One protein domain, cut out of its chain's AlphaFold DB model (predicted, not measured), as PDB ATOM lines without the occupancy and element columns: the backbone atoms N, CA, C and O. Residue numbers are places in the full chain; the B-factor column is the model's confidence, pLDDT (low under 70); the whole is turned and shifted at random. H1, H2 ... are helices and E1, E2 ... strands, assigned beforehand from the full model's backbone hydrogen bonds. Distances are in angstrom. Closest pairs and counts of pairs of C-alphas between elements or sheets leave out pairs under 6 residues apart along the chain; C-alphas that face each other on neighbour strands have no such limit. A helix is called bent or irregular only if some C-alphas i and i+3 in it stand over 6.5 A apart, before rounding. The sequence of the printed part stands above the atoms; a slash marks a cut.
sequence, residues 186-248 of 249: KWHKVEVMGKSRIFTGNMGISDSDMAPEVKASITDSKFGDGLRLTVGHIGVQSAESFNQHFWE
ATOM      1  N   LYS A 186     517.042 325.363 575.390       76.31
ATOM      2  CA  LYS A 186     517.713 325.353 576.695       76.31
ATOM      3  C   LYS A 186     516.843 326.017 577.748       76.31
ATOM      4  O   LYS A 186     516.727 327.239 577.796       76.31
ATOM      5  N   TRP A 187     516.225 325.201 578.590       76.69
ATOM      6  CA  TRP A 187     515.376 325.631 579.691       76.69
ATOM      7  C   TRP A 187     516.030 325.336 581.027       76.69
ATOM      8  O   TRP A 187     516.590 324.264 581.254       76.69
ATOM      9  N   HIS A 188     515.929 326.307 581.923       73.12
ATOM     10  CA  HIS A 188     516.490 326.222 583.256       73.12
ATOM     11  C   HIS A 188     515.570 326.936 584.244       73.12
ATOM     12  O   HIS A 188     515.265 328.113 584.045       73.12
ATOM     13  N   LYS A 189     515.149 326.241 585.308       76.94
ATOM     14  CA  LYS A 189     514.282 326.787 586.373       76.94
ATOM     15  C   LYS A 189     512.948 327.341 585.872       76.94
ATOM     16  O   LYS A 189     512.499 328.396 586.317       76.94
ATOM     17  N   VAL A 190     512.307 326.623 584.952       72.44
ATOM     18  CA  VAL A 190     510.955 326.958 584.485       72.44
ATOM     19  C   VAL A 190     509.937 326.188 585.317       72.44
ATOM     20  O   VAL A 190     510.058 324.980 585.481       72.44
ATOM     21  N   GLU A 191     508.920 326.875 585.824       76.12
ATOM     22  CA  GLU A 191     507.797 326.251 586.517       76.12
ATOM     23  C   GLU A 191     506.529 326.459 585.690       76.12
ATOM     24  O   GLU A 191     506.053 327.583 585.537       76.12
ATOM     25  N   VAL A 192     506.003 325.374 585.117       74.44
ATOM     26  CA  VAL A 192     504.754 325.392 584.351       74.44
ATOM     27  C   VAL A 192     503.710 324.577 585.097       74.44
ATOM     28  O   VAL A 192     503.883 323.379 585.317       74.44
ATOM     29  N   MET A 193     502.624 325.234 585.496       70.50
ATOM     30  CA  MET A 193     501.496 324.596 586.171       70.50
ATOM     31  C   MET A 193     500.449 324.156 585.143       70.50
ATOM     32  O   MET A 193     500.046 324.946 584.293       70.50
ATOM     33  N   GLY A 194     499.994 322.904 585.241       74.38
ATOM     34  CA  GLY A 194     499.005 322.304 584.335       74.38
ATOM     35  C   GLY A 194     499.595 321.574 583.118       74.38
ATOM     36  O   GLY A 194     500.810 321.379 583.011       74.38
ATOM     37  N   LYS A 195     498.711 321.158 582.198       78.62
ATOM     38  CA  LYS A 195     499.079 320.436 580.970       78.62
ATOM     39  C   LYS A 195     499.943 321.327 580.080       78.62
ATOM     40  O   LYS A 195     499.527 322.413 579.689       78.62
ATOM     41  N   SER A 196     501.141 320.854 579.752       78.19
ATOM     42  CA  SER A 196     502.139 321.613 578.994       78.19
ATOM     43  C   SER A 196     502.504 320.866 577.721       78.19
ATOM     44  O   SER A 196     502.770 319.670 577.770       78.19
ATOM     45  N   ARG A 197     502.554 321.557 576.581       81.25
ATOM     46  CA  ARG A 197     502.947 320.972 575.291       81.25
ATOM     47  C   ARG A 197     504.121 321.751 574.724       81.25
ATOM     48  O   ARG A 197     504.022 322.961 574.546       81.25
ATOM     49  N   ILE A 198     505.228 321.069 574.465       82.56
ATOM     50  CA  ILE A 198     506.474 321.677 574.003       82.56
ATOM     51  C   ILE A 198     506.945 320.908 572.777       82.56
ATOM     52  O   ILE A 198     507.194 319.707 572.854       82.56
ATOM     53  N   PHE A 199     507.100 321.604 571.659       82.75
ATOM     54  CA  PHE A 199     507.700 321.060 570.449       82.75
ATOM     55  C   PHE A 199     508.942 321.877 570.100       82.75
ATOM     56  O   PHE A 199     508.883 323.105 570.066       82.75
ATOM     57  N   THR A 200     510.059 321.198 569.854       81.44
ATOM     58  CA  THR A 200     511.292 321.809 569.356       81.44
ATOM     59  C   THR A 200     511.820 321.008 568.177       81.44
ATOM     60  O   THR A 200     512.025 319.798 568.265       81.44
ATOM     61  N   GLY A 201     512.036 321.701 567.067       79.00
ATOM     62  CA  GLY A 201     512.396 321.117 565.785       79.00
ATOM     63  C   GLY A 201     511.611 321.767 564.652       79.00
ATOM     64  O   GLY A 201     510.681 322.540 564.864       79.00
ATOM     65  N   ASN A 202     512.015 321.463 563.427       80.94
ATOM     66  CA  ASN A 202     511.346 321.963 562.225       80.94
ATOM     67  C   ASN A 202     510.230 321.013 561.779       80.94
ATOM     68  O   ASN A 202     510.372 319.791 561.868       80.94
ATOM     69  N   MET A 203     509.149 321.576 561.250       81.31
ATOM     70  CA  MET A 203     508.007 320.841 560.715       81.31
ATOM     71  C   MET A 203     507.889 321.077 559.211       81.31
ATOM     72  O   MET A 203     508.094 322.193 558.744       81.31
ATOM     73  N   GLY A 204     507.545 320.032 558.462       75.62
ATOM     74  CA  GLY A 204     507.441 320.103 557.008       75.62
ATOM     75  C   GLY A 204     508.780 319.968 556.286       75.62
ATOM     76  O   GLY A 204     508.922 320.490 555.186       75.62
ATOM     77  N   ILE A 205     509.765 319.281 556.877       75.69
ATOM     78  CA  ILE A 205     511.020 318.998 556.168       75.69
ATOM     79  C   ILE A 205     510.793 317.887 555.138       75.69
ATOM     80  O   ILE A 205     510.256 316.825 555.460       75.69
ATOM     81  N   SER A 206     511.197 318.145 553.894       67.06
ATOM     82  CA  SER A 206     511.109 317.188 552.782       67.06
ATOM     83  C   SER A 206     512.315 316.252 552.697       67.06
ATOM     84  O   SER A 206     512.196 315.169 552.136       67.06
ATOM     85  N   ASP A 207     513.456 316.669 553.248       70.62
ATOM     86  CA  ASP A 207     514.731 315.955 553.181       70.62
ATOM     87  C   ASP A 207     515.359 315.863 554.580       70.62
ATOM     88  O   ASP A 207     515.821 316.861 555.136       70.62
ATOM     89  N   SER A 208     515.317 314.670 555.177       59.38
ATOM     90  CA  SER A 208     515.830 314.428 556.530       59.38
ATOM     91  C   SER A 208     517.344 314.569 556.630       59.38
ATOM     92  O   SER A 208     517.841 314.851 557.718       59.38
ATOM     93  N   ASP A 209     518.066 314.405 555.520       59.28
ATOM     94  CA  ASP A 209     519.532 314.394 555.509       59.28
ATOM     95  C   ASP A 209     520.109 315.820 555.534       59.28
ATOM     96  O   ASP A 209     521.259 316.034 555.914       59.28
ATOM     97  N   MET A 210     519.278 316.810 555.196       57.19
ATOM     98  CA  MET A 210     519.567 318.246 555.283       57.19
ATOM     99  C   MET A 210     519.115 318.860 556.617       57.19
ATOM    100  O   MET A 210     519.274 320.063 556.840       57.19
ATOM    101  N   ALA A 211     518.500 318.069 557.498       61.22
ATOM    102  CA  ALA A 211     517.913 318.578 558.723       61.22
ATOM    103  C   ALA A 211     518.999 318.785 559.803       61.22
ATOM    104  O   ALA A 211     519.706 317.835 560.148       61.22
ATOM    105  N   PRO A 212     519.163 320.009 560.342       69.06
ATOM    106  CA  PRO A 212     520.184 320.278 561.349       69.06
ATOM    107  C   PRO A 212     519.887 319.523 562.648       69.06
ATOM    108  O   PRO A 212     518.734 319.357 563.023       69.06
ATOM    109  N   GLU A 213     520.918 319.095 563.378       73.56
ATOM    110  CA  GLU A 213     520.732 318.388 564.652       73.56
ATOM    111  C   GLU A 213     519.845 319.198 565.624       73.56
ATOM    112  O   GLU A 213     520.009 320.410 565.773       73.56
ATOM    113  N   VAL A 214     518.895 318.529 566.292       74.88
ATOM    114  CA  VAL A 214     518.022 319.151 567.299       74.88
ATOM    115  C   VAL A 214     518.413 318.660 568.680       74.88
ATOM    116  O   VAL A 214     518.176 317.497 569.004       74.88
ATOM    117  N   LYS A 215     518.947 319.546 569.529       79.75
ATOM    118  CA  LYS A 215     519.162 319.231 570.954       79.75
ATOM    119  C   LYS A 215     518.282 320.076 571.854       79.75
ATOM    120  O   LYS A 215     518.031 321.250 571.593       79.75
ATOM    121  N   ALA A 216     517.829 319.460 572.938       75.25
ATOM    122  CA  ALA A 216     517.045 320.109 573.970       75.25
ATOM    123  C   ALA A 216     517.607 319.763 575.350       75.25
ATOM    124  O   ALA A 216     517.795 318.592 575.670       75.25
ATOM    125  N   SER A 217     517.834 320.783 576.168       79.25
ATOM    126  CA  SER A 217     518.268 320.684 577.553       79.25
ATOM    127  C   SER A 217     517.228 321.355 578.442       79.25
ATOM    128  O   SER A 217     516.897 322.524 578.255       79.25
ATOM    129  N   ILE A 218     516.677 320.608 579.398       78.81
ATOM    130  CA  ILE A 218     515.739 321.122 580.397       78.81
ATOM    131  C   ILE A 218     516.295 320.741 581.765       78.81
ATOM    132  O   ILE A 218     516.445 319.562 582.072       78.81
ATOM    133  N   THR A 219     516.614 321.740 582.581       77.00
ATOM    134  CA  THR A 219     517.282 321.572 583.878       77.00
ATOM    135  C   THR A 219     516.535 322.339 584.964       77.00
ATOM    136  O   THR A 219     515.971 323.396 584.705       77.00
ATOM    137  N   ASP A 220     516.476 321.800 586.181       80.81
ATOM    138  CA  ASP A 220     515.840 322.443 587.345       80.81
ATOM    139  C   ASP A 220     514.388 322.938 587.139       80.81
ATOM    140  O   ASP A 220     513.923 323.821 587.859       80.81
ATOM    141  N   SER A 221     513.657 322.388 586.165       79.81
ATOM    142  CA  SER A 221     512.293 322.810 585.815       79.81
ATOM    143  C   SER A 221     511.230 321.905 586.440       79.81
ATOM    144  O   SER A 221     511.440 320.707 586.625       79.81
ATOM    145  N   LYS A 222     510.060 322.476 586.734       78.81
ATOM    146  CA  LYS A 222     508.881 321.776 587.253       78.81
ATOM    147  C   LYS A 222     507.739 321.859 586.252       78.81
ATOM    148  O   LYS A 222     507.431 322.937 585.747       78.81
ATOM    149  N   PHE A 223     507.084 320.731 586.027       82.62
ATOM    150  CA  PHE A 223     505.923 320.629 585.153       82.62
ATOM    151  C   PHE A 223     504.750 320.046 585.931       82.62
ATOM    152  O   PHE A 223     504.939 319.145 586.747       82.62
ATOM    153  N   GLY A 224     503.554 320.576 585.684       76.19
ATOM    154  CA  GLY A 224     502.310 319.989 586.162       76.19
ATOM    155  C   GLY A 224     501.954 318.693 585.431       76.19
ATOM    156  O   GLY A 224     502.703 318.191 584.587       76.19
ATOM    157  N   ASP A 225     500.777 318.158 585.744       79.62
ATOM    158  CA  ASP A 225     500.302 316.916 585.140       79.62
ATOM    159  C   ASP A 225     500.081 317.077 583.627       79.62
ATOM    160  O   ASP A 225     499.414 318.008 583.173       79.62
ATOM    161  N   GLY A 226     500.612 316.135 582.841       75.62
ATOM    162  CA  GLY A 226     500.371 316.060 581.396       75.62
ATOM    163  C   GLY A 226     501.353 316.840 580.519       75.62
ATOM    164  O   GLY A 226     500.940 317.403 579.505       75.62
ATOM    165  N   LEU A 227     502.645 316.873 580.871       81.50
ATOM    166  CA  LEU A 227     503.690 317.338 579.955       81.50
ATOM    167  C   LEU A 227     503.774 316.441 578.707       81.50
ATOM    168  O   LEU A 227     504.012 315.237 578.809       81.50
ATOM    169  N   ARG A 228     503.685 317.052 577.525       80.19
ATOM    170  CA  ARG A 228     504.009 316.445 576.234       80.19
ATOM    171  C   ARG A 228     505.164 317.216 575.599       80.19
ATOM    172  O   ARG A 228     504.989 318.345 575.155       80.19
ATOM    173  N   LEU A 229     506.345 316.608 575.573       81.62
ATOM    174  CA  LEU A 229     507.552 317.171 574.967       81.62
ATOM    175  C   LEU A 229     507.923 316.362 573.722       81.62
ATOM    176  O   LEU A 229     508.047 315.140 573.787       81.62
ATOM    177  N   THR A 230     508.139 317.042 572.601       80.25
ATOM    178  CA  THR A 230     508.688 316.446 571.382       80.25
ATOM    179  C   THR A 230     509.896 317.246 570.922       80.25
ATOM    180  O   THR A 230     509.830 318.463 570.760       80.25
ATOM    181  N   VAL A 231     511.004 316.536 570.724       80.88
ATOM    182  CA  VAL A 231     512.288 317.067 570.264       80.88
ATOM    183  C   VAL A 231     512.626 316.324 568.981       80.88
ATOM    184  O   VAL A 231     512.802 315.109 569.012       80.88
ATOM    185  N   GLY A 232     512.670 317.030 567.858       78.06
ATOM    186  CA  GLY A 232     512.998 316.445 566.564       78.06
ATOM    187  C   GLY A 232     512.186 317.024 565.416       78.06
ATOM    188  O   GLY A 232     511.260 317.812 565.598       78.06
ATOM    189  N   HIS A 233     512.561 316.631 564.206       80.44
ATOM    190  CA  HIS A 233     511.923 317.099 562.987       80.44
ATOM    191  C   HIS A 233     510.680 316.299 562.638       80.44
ATOM    192  O   HIS A 233     510.641 315.082 562.805       80.44
ATOM    193  N   ILE A 234     509.688 316.987 562.083       80.50
ATOM    194  CA  ILE A 234     508.485 316.366 561.541       80.50
ATOM    195  C   ILE A 234     508.506 316.541 560.024       80.50
ATOM    196  O   ILE A 234     508.528 317.665 559.520       80.50
ATOM    197  N   GLY A 235     508.509 315.428 559.293       77.69
ATOM    198  CA  GLY A 235     508.491 315.444 557.832       77.69
ATOM    199  C   GLY A 235     507.158 315.932 557.260       77.69
ATOM    200  O   GLY A 235     506.131 315.889 557.941       77.69
ATOM    201  N   VAL A 236     507.152 316.363 555.994       73.75
ATOM    202  CA  VAL A 236     505.950 316.891 555.304       73.75
ATOM    203  C   VAL A 236     504.738 315.964 555.431       73.75
ATOM    204  O   VAL A 236     503.642 316.426 555.732       73.75
ATOM    205  N   GLN A 237     504.934 314.653 555.276       74.75
ATOM    206  CA  GLN A 237     503.848 313.664 555.324       74.75
ATOM    207  C   GLN A 237     503.247 313.477 556.724       74.75
ATOM    208  O   GLN A 237     502.114 313.024 556.857       74.75
ATOM    209  N   SER A 238     503.995 313.818 557.775       77.81
ATOM    210  CA  SER A 238     503.570 313.652 559.169       77.81
ATOM    211  C   SER A 238     503.170 314.971 559.828       77.81
ATOM    212  O   SER A 238     502.586 314.943 560.904       77.81
ATOM    213  N   ALA A 239     503.451 316.115 559.194       75.50
ATOM    214  CA  ALA A 239     503.191 317.447 559.737       75.50
ATOM    215  C   ALA A 239     501.705 317.684 560.023       75.50
ATOM    216  O   ALA A 239     501.354 318.175 561.093       75.50
ATOM    217  N   GLU A 240     500.830 317.283 559.099       71.00
ATOM    218  CA  GLU A 240     499.383 317.441 559.254       71.00
ATOM    219  C   GLU A 240     498.847 316.616 560.431       71.00
ATOM    220  O   GLU A 240     498.197 317.157 561.324       71.00
ATOM    221  N   SER A 241     499.191 315.325 560.484       74.62
ATOM    222  CA  SER A 241     498.776 314.435 561.573       74.62
ATOM    223  C   SER A 241     499.366 314.867 562.918       74.62
ATOM    224  O   SER A 241     498.654 314.906 563.920       74.62
ATOM    225  N   PHE A 242     500.640 315.262 562.949       79.75
ATOM    226  CA  PHE A 242     501.273 315.783 564.155       79.75
ATOM    227  C   PHE A 242     500.545 317.030 564.664       79.75
ATOM    228  O   PHE A 242     500.218 317.105 565.843       79.75
ATOM    229  N   ASN A 243     500.226 317.981 563.782       79.88
ATOM    230  CA  ASN A 243     499.534 319.207 564.169       79.88
ATOM    231  C   ASN A 243     498.091 318.951 564.635       79.88
ATOM    232  O   ASN A 243     497.604 319.660 565.506       79.88
ATOM    233  N   GLN A 244     497.413 317.932 564.106       77.75
ATOM    234  CA  GLN A 244     496.082 317.546 564.585       77.75
ATOM    235  C   GLN A 244     496.142 316.977 566.008       77.75
ATOM    236  O   GLN A 244     495.404 317.421 566.873       77.75
ATOM    237  N   HIS A 245     497.069 316.063 566.295       79.75
ATOM    238  CA  HIS A 245     497.026 315.293 567.544       79.75
ATOM    239  C   HIS A 245     497.880 315.879 568.670       79.75
ATOM    240  O   HIS A 245     497.606 315.649 569.850       79.75
ATOM    241  N   PHE A 246     498.954 316.603 568.340       80.88
ATOM    242  CA  PHE A 246     499.897 317.082 569.347       80.88
ATOM    243  C   PHE A 246     499.246 318.111 570.274       80.88
ATOM    244  O   PHE A 246     499.502 318.066 571.480       80.88
ATOM    245  N   TRP A 247     498.370 318.962 569.729       78.88
ATOM    246  CA  TRP A 247     497.730 320.077 570.430       78.88
ATOM    247  C   TRP A 247     496.393 319.738 571.107       78.88
ATOM    248  O   TRP A 247     495.916 320.555 571.894       78.88
ATOM    249  N   GLU A 248     495.821 318.557 570.861       78.38
ATOM    250  CA  GLU A 248     494.561 318.090 571.466       78.38
ATOM    251  C   GLU A 248     494.710 317.672 572.946       78.38
ATOM    252  O   GLU A 248     495.788 317.240 573.380       78.38
TER     253      GLU A 248
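Overview. This is residues 186 to 248 of the 249 residues of an uncharacterized protein of Coniochaeta ligniaria NRRL 30616 (UniProt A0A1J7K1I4). The chain is wound in two flat turns stacked side by side: E1, E2 and E3 lie along the first turn, and E4, E5 and residues 234 to 235 come round beside them in the second. H1 follows the second turn and folds back along its outside, from beside E3 toward Arg 197 of E2. The printed part has 63 residues, with strands E1 to E5 and then one helix, H1; under half of the residues are in named elements, and the class is mixed, helices and strands. There are two sheets of two parallel strands, E2 with E5 and E1 with E4, while E3 pairs with no named strand. The whole is loose, with a radius of gyration of the C-alphas of 13.4 A, and flat, spanning 35 by 25 by 8 A.

Along the chain. E2 is residues 197 to 200, 10.3 A long, and E5 is residues 228 to 231, 10.2 A. E1, residues 186 to 188, begins with C-alpha 186 at (517.713, 325.353, 576.695), and E4 is residues 216 to 219, 10.0 A long. E3 is residues 203 to 205, with C-alpha 203 at (508.007, 320.841, 560.715). H1 is residues 236 to 246, 15.3 A long, and ends with C-alpha 246 at (499.897, 317.082, 569.347); it is irregular, with C-alphas 237 and 240 at 7.0 A.

Arrangement. E2 and E5 are parallel, 1 degree between their directions, with N 198 and O 228 at 2.8 A and N 230 and O 198 at 2.8 A, both within hydrogen-bond range. E2 runs on into E3 across a break of 2 residues, at 28 degrees. Residues 203 to 205 of E3 pair with residues 234 to 235, parallel. The closest C-alphas of E3 and H1 are those of Gly 204 and Val 236, 3.9 A apart. The closest C-alphas of E2 and H1 are those of Arg 197 and Phe 246, 7.7 A. E1 and E4 are parallel at 8 degrees, with N 187 and O 217 at 2.8 A, within hydrogen-bond range. Residues 191 to 192 pair with residues 222 to 223, parallel. The closest C-alphas of E4 and E5 are those of Ala 216 and Val 231, 6.8 A. E1 and E4 are each apart from H1. In H1, 5 of 7 O i to N i+4 pairs are within hydrogen-bond range.

Size, cuts and confidence. The two C-alphas farthest apart are those of Met 193 and Asp 209, 37.0 A. The printed part has no cut. The links E2 to E3 and E5 to H1 are tight, the other three are short, and no link is long. The mean pLDDT of the printed part is 76.3; residue 206 and residues 208 to 212, between E3 and E4, are under 70.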